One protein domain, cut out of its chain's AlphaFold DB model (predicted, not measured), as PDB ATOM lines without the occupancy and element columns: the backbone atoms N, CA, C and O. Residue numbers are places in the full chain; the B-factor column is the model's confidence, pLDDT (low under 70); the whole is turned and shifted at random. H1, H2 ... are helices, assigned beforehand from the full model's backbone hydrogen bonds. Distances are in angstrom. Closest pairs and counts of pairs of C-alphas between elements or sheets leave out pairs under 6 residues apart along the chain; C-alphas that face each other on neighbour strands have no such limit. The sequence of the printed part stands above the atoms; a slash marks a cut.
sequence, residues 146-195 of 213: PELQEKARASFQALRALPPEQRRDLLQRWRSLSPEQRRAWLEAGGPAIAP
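Overview. This is residues 146 to 195 of the 213 residues of the protein "DUF3106 domain-containing protein" of Arenimonas fontis (UniProt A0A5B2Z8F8). Three helices make a triangular frame: H1, the longest, is one side, H2 folds back from its far end as the second side, and H3 closes the triangle by coming in from the end of H2 to the first half of H1. The last residues, 189 to 195, in no named element, loop back across one side of the opening between the helices. The printed part has 50 residues with three named helices, in the order H1, H2, H3, and no named strand; its class is all helix. The whole is compact, with a radius of gyration of the C-alphas of 10.2 A, and rounded, with spans of 28 by 21 by 14 A.

Arrangement. Start with H1, residues 146 to 161, and go on over a tight link to H2, residues 164 to 176. Look at Leu 159 and Arg 167, whose C-alphas are the closest of the two helices at 6.3 A; H1 and H2 are close but not clearly touching. They run opposite ways at a steep tilt of 38 degrees. A second tight link leads to H3, residues 179 to 188. H2 and H3 are also close but not clearly touching, and you will find their closest C-alphas at Trp 174 and Arg 182, 6.8 A apart. These two run opposite ways at a steep tilt of 52 degrees. Now return to H1, which touches H3 with residues 148 to 155 alone. The closest C-alphas there are those of Lys 151 and Leu 186, 6.2 A apart, and the two helices stand about perpendicular, at 83 degrees. Along the backbone of H1, H2 and H3, every O i to N i+4 pair is within hydrogen-bond range.

Along the chain. Find C-alpha 146 at (30.413, -21.609, 11.091); from there H1 runs 23.2 A to C-alpha 161 at (34.938, 1.077, 12.048), with y rising. Find H2 next at C-alpha 164, from which it runs 18.6 A to C-alpha 176. H3 begins at C-alpha 179 and runs 14.3 A to C-alpha 188 at (27.282, -12.148, 0.329).

Size, cuts and confidence. Look for the two C-alphas farthest apart at Pro 146 and Glu 165, 29.9 A from each other. The first and last printed C-alphas, those of Pro 146 and Pro 195, are 21.8 A apart. The printed part has no cut, and neither link between helices is long. In the B-factor column of this model the mean pLDDT of the printed part is 83.0, and no printed residue is under 70.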
ATOM      1  N   PRO A 146      29.186 -22.298  10.688       87.25
ATOM      2  CA  PRO A 146      30.413 -21.609  11.091       87.25
ATOM      3  C   PRO A 146      30.898 -20.585  10.053       87.25
ATOM      4  O   PRO A 146      31.353 -19.505  10.423       87.25
ATOM      5  N   GLU A 147      30.724 -20.852   8.759       86.25
ATOM      6  CA  GLU A 147      31.075 -19.921   7.681       86.25
ATOM      7  C   GLU A 147      30.233 -18.642   7.756       86.25
ATOM      8  O   GLU A 147      30.730 -17.533   7.547       86.25
ATOM      9  N   LEU A 148      28.949 -18.785   8.089       82.00
ATOM     10  CA  LEU A 148      28.037 -17.659   8.245       82.00
ATOM     11  C   LEU A 148      28.346 -16.870   9.524       82.00
ATOM     12  O   LEU A 148      28.277 -15.640   9.520       82.00
ATOM     13  N   GLN A 149      28.757 -17.554  10.597       83.81
ATOM     14  CA  GLN A 149      29.241 -16.902  11.815       83.81
ATOM     15  C   GLN A 149      30.473 -16.030  11.541       83.81
ATOM     16  O   GLN A 149      30.534 -14.903  12.036       83.81
ATOM     17  N   GLU A 150      31.433 -16.510  10.746       85.25
ATOM     18  CA  GLU A 150      32.621 -15.732  10.371       85.25
ATOM     19  C   GLU A 150      32.260 -14.502   9.535       85.25
ATOM     20  O   GLU A 150      32.709 -13.397   9.846       85.25
ATOM     21  N   LYS A 151      31.369 -14.647   8.547       83.56
ATOM     22  CA  LYS A 151      30.872 -13.501   7.765       83.56
ATOM     23  C   LYS A 151      30.174 -12.472   8.656       83.56
ATOM     24  O   LYS A 151      30.462 -11.280   8.559       83.56
ATOM     25  N   ALA A 152      29.345 -12.922   9.597       82.12
ATOM     26  CA  ALA A 152      28.695 -12.043  10.565       82.12
ATOM     27  C   ALA A 152      29.706 -11.322  11.479       82.12
ATOM     28  O   ALA A 152      29.562 -10.125  11.749       82.12
ATOM     29  N   ARG A 153      30.765 -12.013  11.932       83.50
ATOM     30  CA  ARG A 153      31.863 -11.414  12.714       83.50
ATOM     31  C   ARG A 153      32.624 -10.370  11.899       83.50
ATOM     32  O   ARG A 153      32.896  -9.291  12.425       83.50
ATOM     33  N   ALA A 154      32.940 -10.663  10.639       85.50
ATOM     34  CA  ALA A 154      33.634  -9.748   9.739       85.50
ATOM     35  C   ALA A 154      32.794  -8.491   9.459       85.50
ATOM     36  O   ALA A 154      33.274  -7.375   9.663       85.50
ATOM     37  N   SER A 155      31.513  -8.662   9.109       83.62
ATOM     38  CA  SER A 155      30.553  -7.559   8.941       83.62
ATOM     39  C   SER A 155      30.498  -6.662  10.171       83.62
ATOM     40  O   SER A 155      30.556  -5.439  10.080       83.62
ATOM     41  N   PHE A 156      30.416  -7.267  11.358       82.44
ATOM     42  CA  PHE A 156      30.364  -6.521  12.607       82.44
ATOM     43  C   PHE A 156      31.637  -5.701  12.853       82.44
ATOM     44  O   PHE A 156      31.555  -4.557  13.310       82.44
ATOM     45  N   GLN A 157      32.812  -6.262  12.554       84.25
ATOM     46  CA  GLN A 157      34.085  -5.548  12.670       84.25
ATOM     47  C   GLN A 157      34.147  -4.357  11.707       84.25
ATOM     48  O   GLN A 157      34.473  -3.252  12.143       84.25
ATOM     49  N   ALA A 158      33.749  -4.555  10.447       83.38
ATOM     50  CA  ALA A 158      33.673  -3.488   9.452       83.38
ATOM     51  C   ALA A 158      32.698  -2.383   9.888       83.38
ATOM     52  O   ALA A 158      33.057  -1.208   9.941       83.38
ATOM     53  N   LEU A 159      31.495  -2.760  10.331       80.69
ATOM     54  CA  LEU A 159      30.492  -1.824  10.833       80.69
ATOM     55  C   LEU A 159      31.021  -1.005  12.017       80.69
ATOM     56  O   LEU A 159      30.751   0.189  12.100       80.69
ATOM     57  N   ARG A 160      31.784  -1.606  12.941       81.75
ATOM     58  CA  ARG A 160      32.354  -0.886  14.095       81.75
ATOM     59  C   ARG A 160      33.315   0.231  13.698       81.75
ATOM     60  O   ARG A 160      33.378   1.211  14.443       81.75
ATOM     61  N   ALA A 161      34.020   0.076  12.581       85.19
ATOM     62  CA  ALA A 161      34.938   1.077  12.048       85.19
ATOM     63  C   ALA A 161      34.210   2.263  11.387       85.19
ATOM     64  O   ALA A 161      34.795   3.334  11.254       85.19
ATOM     65  N   LEU A 162      32.932   2.105  11.022       83.38
ATOM     66  CA  LEU A 162      32.165   3.158  10.362       83.38
ATOM     67  C   LEU A 162      31.718   4.284  11.319       83.38
ATOM     68  O   LEU A 162      31.444   4.046  12.510       83.38
ATOM     69  N   PRO A 163      31.552   5.517  10.796       88.25
ATOM     70  CA  PRO A 163      30.922   6.621  11.512       88.25
ATOM     71  C   PRO A 163      29.522   6.260  12.043       88.25
ATOM     72  O   PRO A 163      28.830   5.418  11.469       88.25
ATOM     73  N   PRO A 164      29.075   6.864  13.162       83.88
ATOM     74  CA  PRO A 164      27.778   6.558  13.774       83.88
ATOM     75  C   PRO A 164      26.591   6.691  12.814       83.88
ATOM     76  O   PRO A 164      25.683   5.866  12.893       83.88
ATOM     77  N   GLU A 165      26.653   7.623  11.870       85.12
ATOM     78  CA  GLU A 165      25.532   7.922  10.976       85.12
ATOM     79  C   GLU A 165      25.394   6.822   9.920       85.12
ATOM     80  O   GLU A 165      24.352   6.185   9.826       85.12
ATOM     81  N   GLN A 166      26.503   6.446   9.281       84.00
ATOM     82  CA  GLN A 166      26.536   5.321   8.340       84.00
ATOM     83  C   GLN A 166      26.122   3.997   8.999       84.00
ATOM     84  O   GLN A 166      25.431   3.173   8.401       84.00
ATOM     85  N   ARG A 167      26.503   3.785  10.268       83.12
ATOM     86  CA  ARG A 167      26.047   2.612  11.027       83.12
ATOM     87  C   ARG A 167      24.537   2.610  11.224       83.12
ATOM     88  O   ARG A 167      23.930   1.545  11.145       83.12
ATOM     89  N   ARG A 168      23.938   3.764  11.526       81.12
ATOM     90  CA  ARG A 168      22.486   3.888  11.707       81.12
ATOM     91  C   ARG A 168      21.755   3.538  10.421       81.12
ATOM     92  O   ARG A 168      20.834   2.729  10.489       81.12
ATOM     93  N   ASP A 169      22.224   4.042   9.286       84.50
ATOM     94  CA  ASP A 169      21.620   3.774   7.979       84.50
ATOM     95  C   ASP A 169      21.673   2.282   7.629       84.50
ATOM     96  O   ASP A 169      20.663   1.683   7.260       84.50
ATOM     97  N   LEU A 170      22.830   1.640   7.821       83.56
ATOM     98  CA  LEU A 170      22.983   0.200   7.591       83.56
ATOM     99  C   LEU A 170      22.086  -0.631   8.514       83.56
ATOM    100  O   LEU A 170      21.464  -1.591   8.064       83.56
ATOM    101  N   LEU A 171      21.981  -0.257   9.792       80.88
ATOM    102  CA  LEU A 171      21.095  -0.932  10.743       80.88
ATOM    103  C   LEU A 171      19.612  -0.712  10.416       80.88
ATOM    104  O   LEU A 171      18.803  -1.607  10.649       80.88
ATOM    105  N   GLN A 172      19.236   0.454   9.886       82.88
ATOM    106  CA  GLN A 172      17.874   0.714   9.418       82.88
ATOM    107  C   GLN A 172      17.532  -0.144   8.202       82.88
ATOM    108  O   GLN A 172      16.520  -0.843   8.232       82.88
ATOM    109  N   ARG A 173      18.409  -0.175   7.189       82.19
ATOM    110  CA  ARG A 173      18.252  -1.053   6.020       82.19
ATOM    111  C   ARG A 173      18.148  -2.510   6.442       82.19
ATOM    112  O   ARG A 173      17.237  -3.214   6.029       82.19
ATOM    113  N   TRP A 174      19.016  -2.950   7.347       81.00
ATOM    114  CA  TRP A 174      18.952  -4.300   7.886       81.00
ATOM    115  C   TRP A 174      17.585  -4.635   8.502       81.00
ATOM    116  O   TRP A 174      17.004  -5.684   8.222       81.00
ATOM    117  N   ARG A 175      17.048  -3.729   9.328       81.00
ATOM    118  CA  ARG A 175      15.735  -3.902   9.966       81.00
ATOM    119  C   ARG A 175      14.595  -3.983   8.953       81.00
ATOM    120  O   ARG A 175      13.645  -4.707   9.230       81.00
ATOM    121  N   SER A 176      14.705  -3.308   7.807       83.69
ATOM    122  CA  SER A 176      13.694  -3.367   6.741       83.69
ATOM    123  C   SER A 176      13.710  -4.657   5.913       83.69
ATOM    124  O   SER A 176      12.725  -4.940   5.242       83.69
ATOM    125  N   LEU A 177      14.788  -5.447   5.962       81.44
ATOM    126  CA  LEU A 177      14.901  -6.692   5.194       81.44
ATOM    127  C   LEU A 177      14.171  -7.865   5.865       81.44
ATOM    128  O   LEU A 177      14.148  -7.966   7.100       81.44
ATOM    129  N   SER A 178      13.656  -8.784   5.041       84.50
ATOM    130  CA  SER A 178      13.120 -10.078   5.480       84.50
ATOM    131  C   SER A 178      14.225 -10.987   6.049       84.50
ATOM    132  O   SER A 178      15.411 -10.767   5.776       84.50
ATOM    133  N   PRO A 179      13.888 -12.029   6.830       79.00
ATOM    134  CA  PRO A 179      14.868 -12.999   7.325       79.00
ATOM    135  C   PRO A 179      15.722 -13.639   6.218       79.00
ATOM    136  O   PRO A 179      16.932 -13.798   6.382       79.00
ATOM    137  N   GLU A 180      15.119 -13.950   5.072       81.56
ATOM    138  CA  GLU A 180      15.789 -14.539   3.911       81.56
ATOM    139  C   GLU A 180      16.747 -13.536   3.263       81.56
ATOM    140  O   GLU A 180      17.900 -13.865   2.997       81.56
ATOM    141  N   GLN A 181      16.312 -12.286   3.083       84.19
ATOM    142  CA  GLN A 181      17.150 -11.219   2.527       84.19
ATOM    143  C   GLN A 181      18.335 -10.886   3.442       84.19
ATOM    144  O   GLN A 181      19.449 -10.655   2.976       84.19
ATOM    145  N   ARG A 182      18.119 -10.903   4.758       82.62
ATOM    146  CA  ARG A 182      19.177 -10.758   5.763       82.62
ATOM    147  C   ARG A 182      20.207 -11.877   5.659       82.62
ATOM    148  O   ARG A 182      21.408 -11.611   5.670       82.62
ATOM    149  N   ARG A 183      19.742 -13.122   5.529       81.62
ATOM    150  CA  ARG A 183      20.618 -14.278   5.334       81.62
ATOM    151  C   ARG A 183      21.415 -14.155   4.037       81.62
ATOM    152  O   ARG A 183      22.632 -14.282   4.088       81.62
ATOM    153  N   ALA A 184      20.760 -13.826   2.927       85.56
ATOM    154  CA  ALA A 184      21.419 -13.606   1.642       85.56
ATOM    155  C   ALA A 184      22.480 -12.497   1.731       85.56
ATOM    156  O   ALA A 184      23.592 -12.654   1.228       85.56
ATOM    157  N   TRP A 185      22.187 -11.405   2.446       85.56
ATOM    158  CA  TRP A 185      23.160 -10.338   2.656       85.56
ATOM    159  C   TRP A 185      24.371 -10.823   3.458       85.56
ATOM    160  O   TRP A 185      25.500 -10.555   3.055       85.56
ATOM    161  N   LEU A 186      24.174 -11.578   4.549       84.69
ATOM    162  CA  LEU A 186      25.279 -12.181   5.310       84.69
ATOM    163  C   LEU A 186      26.082 -13.180   4.478       84.69
ATOM    164  O   LEU A 186      27.306 -13.194   4.573       84.69
ATOM    165  N   GLU A 187      25.424 -13.979   3.642       85.50
ATOM    166  CA  GLU A 187      26.085 -14.917   2.734       85.50
ATOM    167  C   GLU A 187      26.936 -14.188   1.684       85.50
ATOM    168  O   GLU A 187      28.046 -14.640   1.394       85.50
ATOM    169  N   ALA A 188      26.498 -13.022   1.205       85.69
ATOM    170  CA  ALA A 188      27.282 -12.148   0.329       85.69
ATOM    171  C   ALA A 188      28.475 -11.462   1.033       85.69
ATOM    172  O   ALA A 188      29.346 -10.916   0.362       85.69
ATOM    173  N   GLY A 189      28.546 -11.501   2.369       81.75
ATOM    174  CA  GLY A 189      29.610 -10.879   3.173       81.75
ATOM    175  C   GLY A 189      29.096  -9.935   4.262       81.75
ATOM    176  O   GLY A 189      29.850  -9.596   5.172       81.75
ATOM    177  N   GLY A 190      27.813  -9.575   4.186       82.31
ATOM    178  CA  GLY A 190      27.028  -8.828   5.161       82.31
ATOM    179  C   GLY A 190      27.250  -7.312   5.171       82.31
ATOM    180  O   GLY A 190      27.969  -6.759   4.334       82.31
ATOM    181  N   PRO A 191      26.565  -6.602   6.081       74.19
ATOM    182  CA  PRO A 191      26.539  -5.147   6.099       74.19
ATOM    183  C   PRO A 191      27.938  -4.563   6.313       74.19
ATOM    184  O   PRO A 191      28.734  -5.104   7.076       74.19
ATOM    185  N   ALA A 192      28.201  -3.432   5.652       77.69
ATOM    186  CA  ALA A 192      29.502  -2.757   5.544       77.69
ATOM    187  C   ALA A 192      30.558  -3.446   4.652       77.69
ATOM    188  O   ALA A 192      31.554  -2.801   4.338       77.69
ATOM    189  N   ILE A 193      30.348  -4.696   4.220       81.81
ATOM    190  CA  ILE A 193      31.261  -5.418   3.313       81.81
ATOM    191  C   ILE A 193      30.621  -5.608   1.937       81.81
ATOM    192  O   ILE A 193      31.232  -5.284   0.923       81.81
ATOM    193  N   ALA A 194      29.383  -6.098   1.901       81.19
ATOM    194  CA  ALA A 194      28.609  -6.290   0.681       81.19
ATOM    195  C   ALA A 194      27.518  -5.211   0.550       81.19
ATOM    196  O   ALA A 194      26.973  -4.770   1.574       81.19
ATOM    197  N   PRO A 195      27.157  -4.793  -0.679       78.94
ATOM    198  CA  PRO A 195      25.992  -3.938  -0.889       78.94
ATOM    199  C   PRO A 195      24.730  -4.635  -0.364       78.94
ATOM    200  O   PRO A 195      24.643  -5.864  -0.361       78.94
TER     201      PRO A 195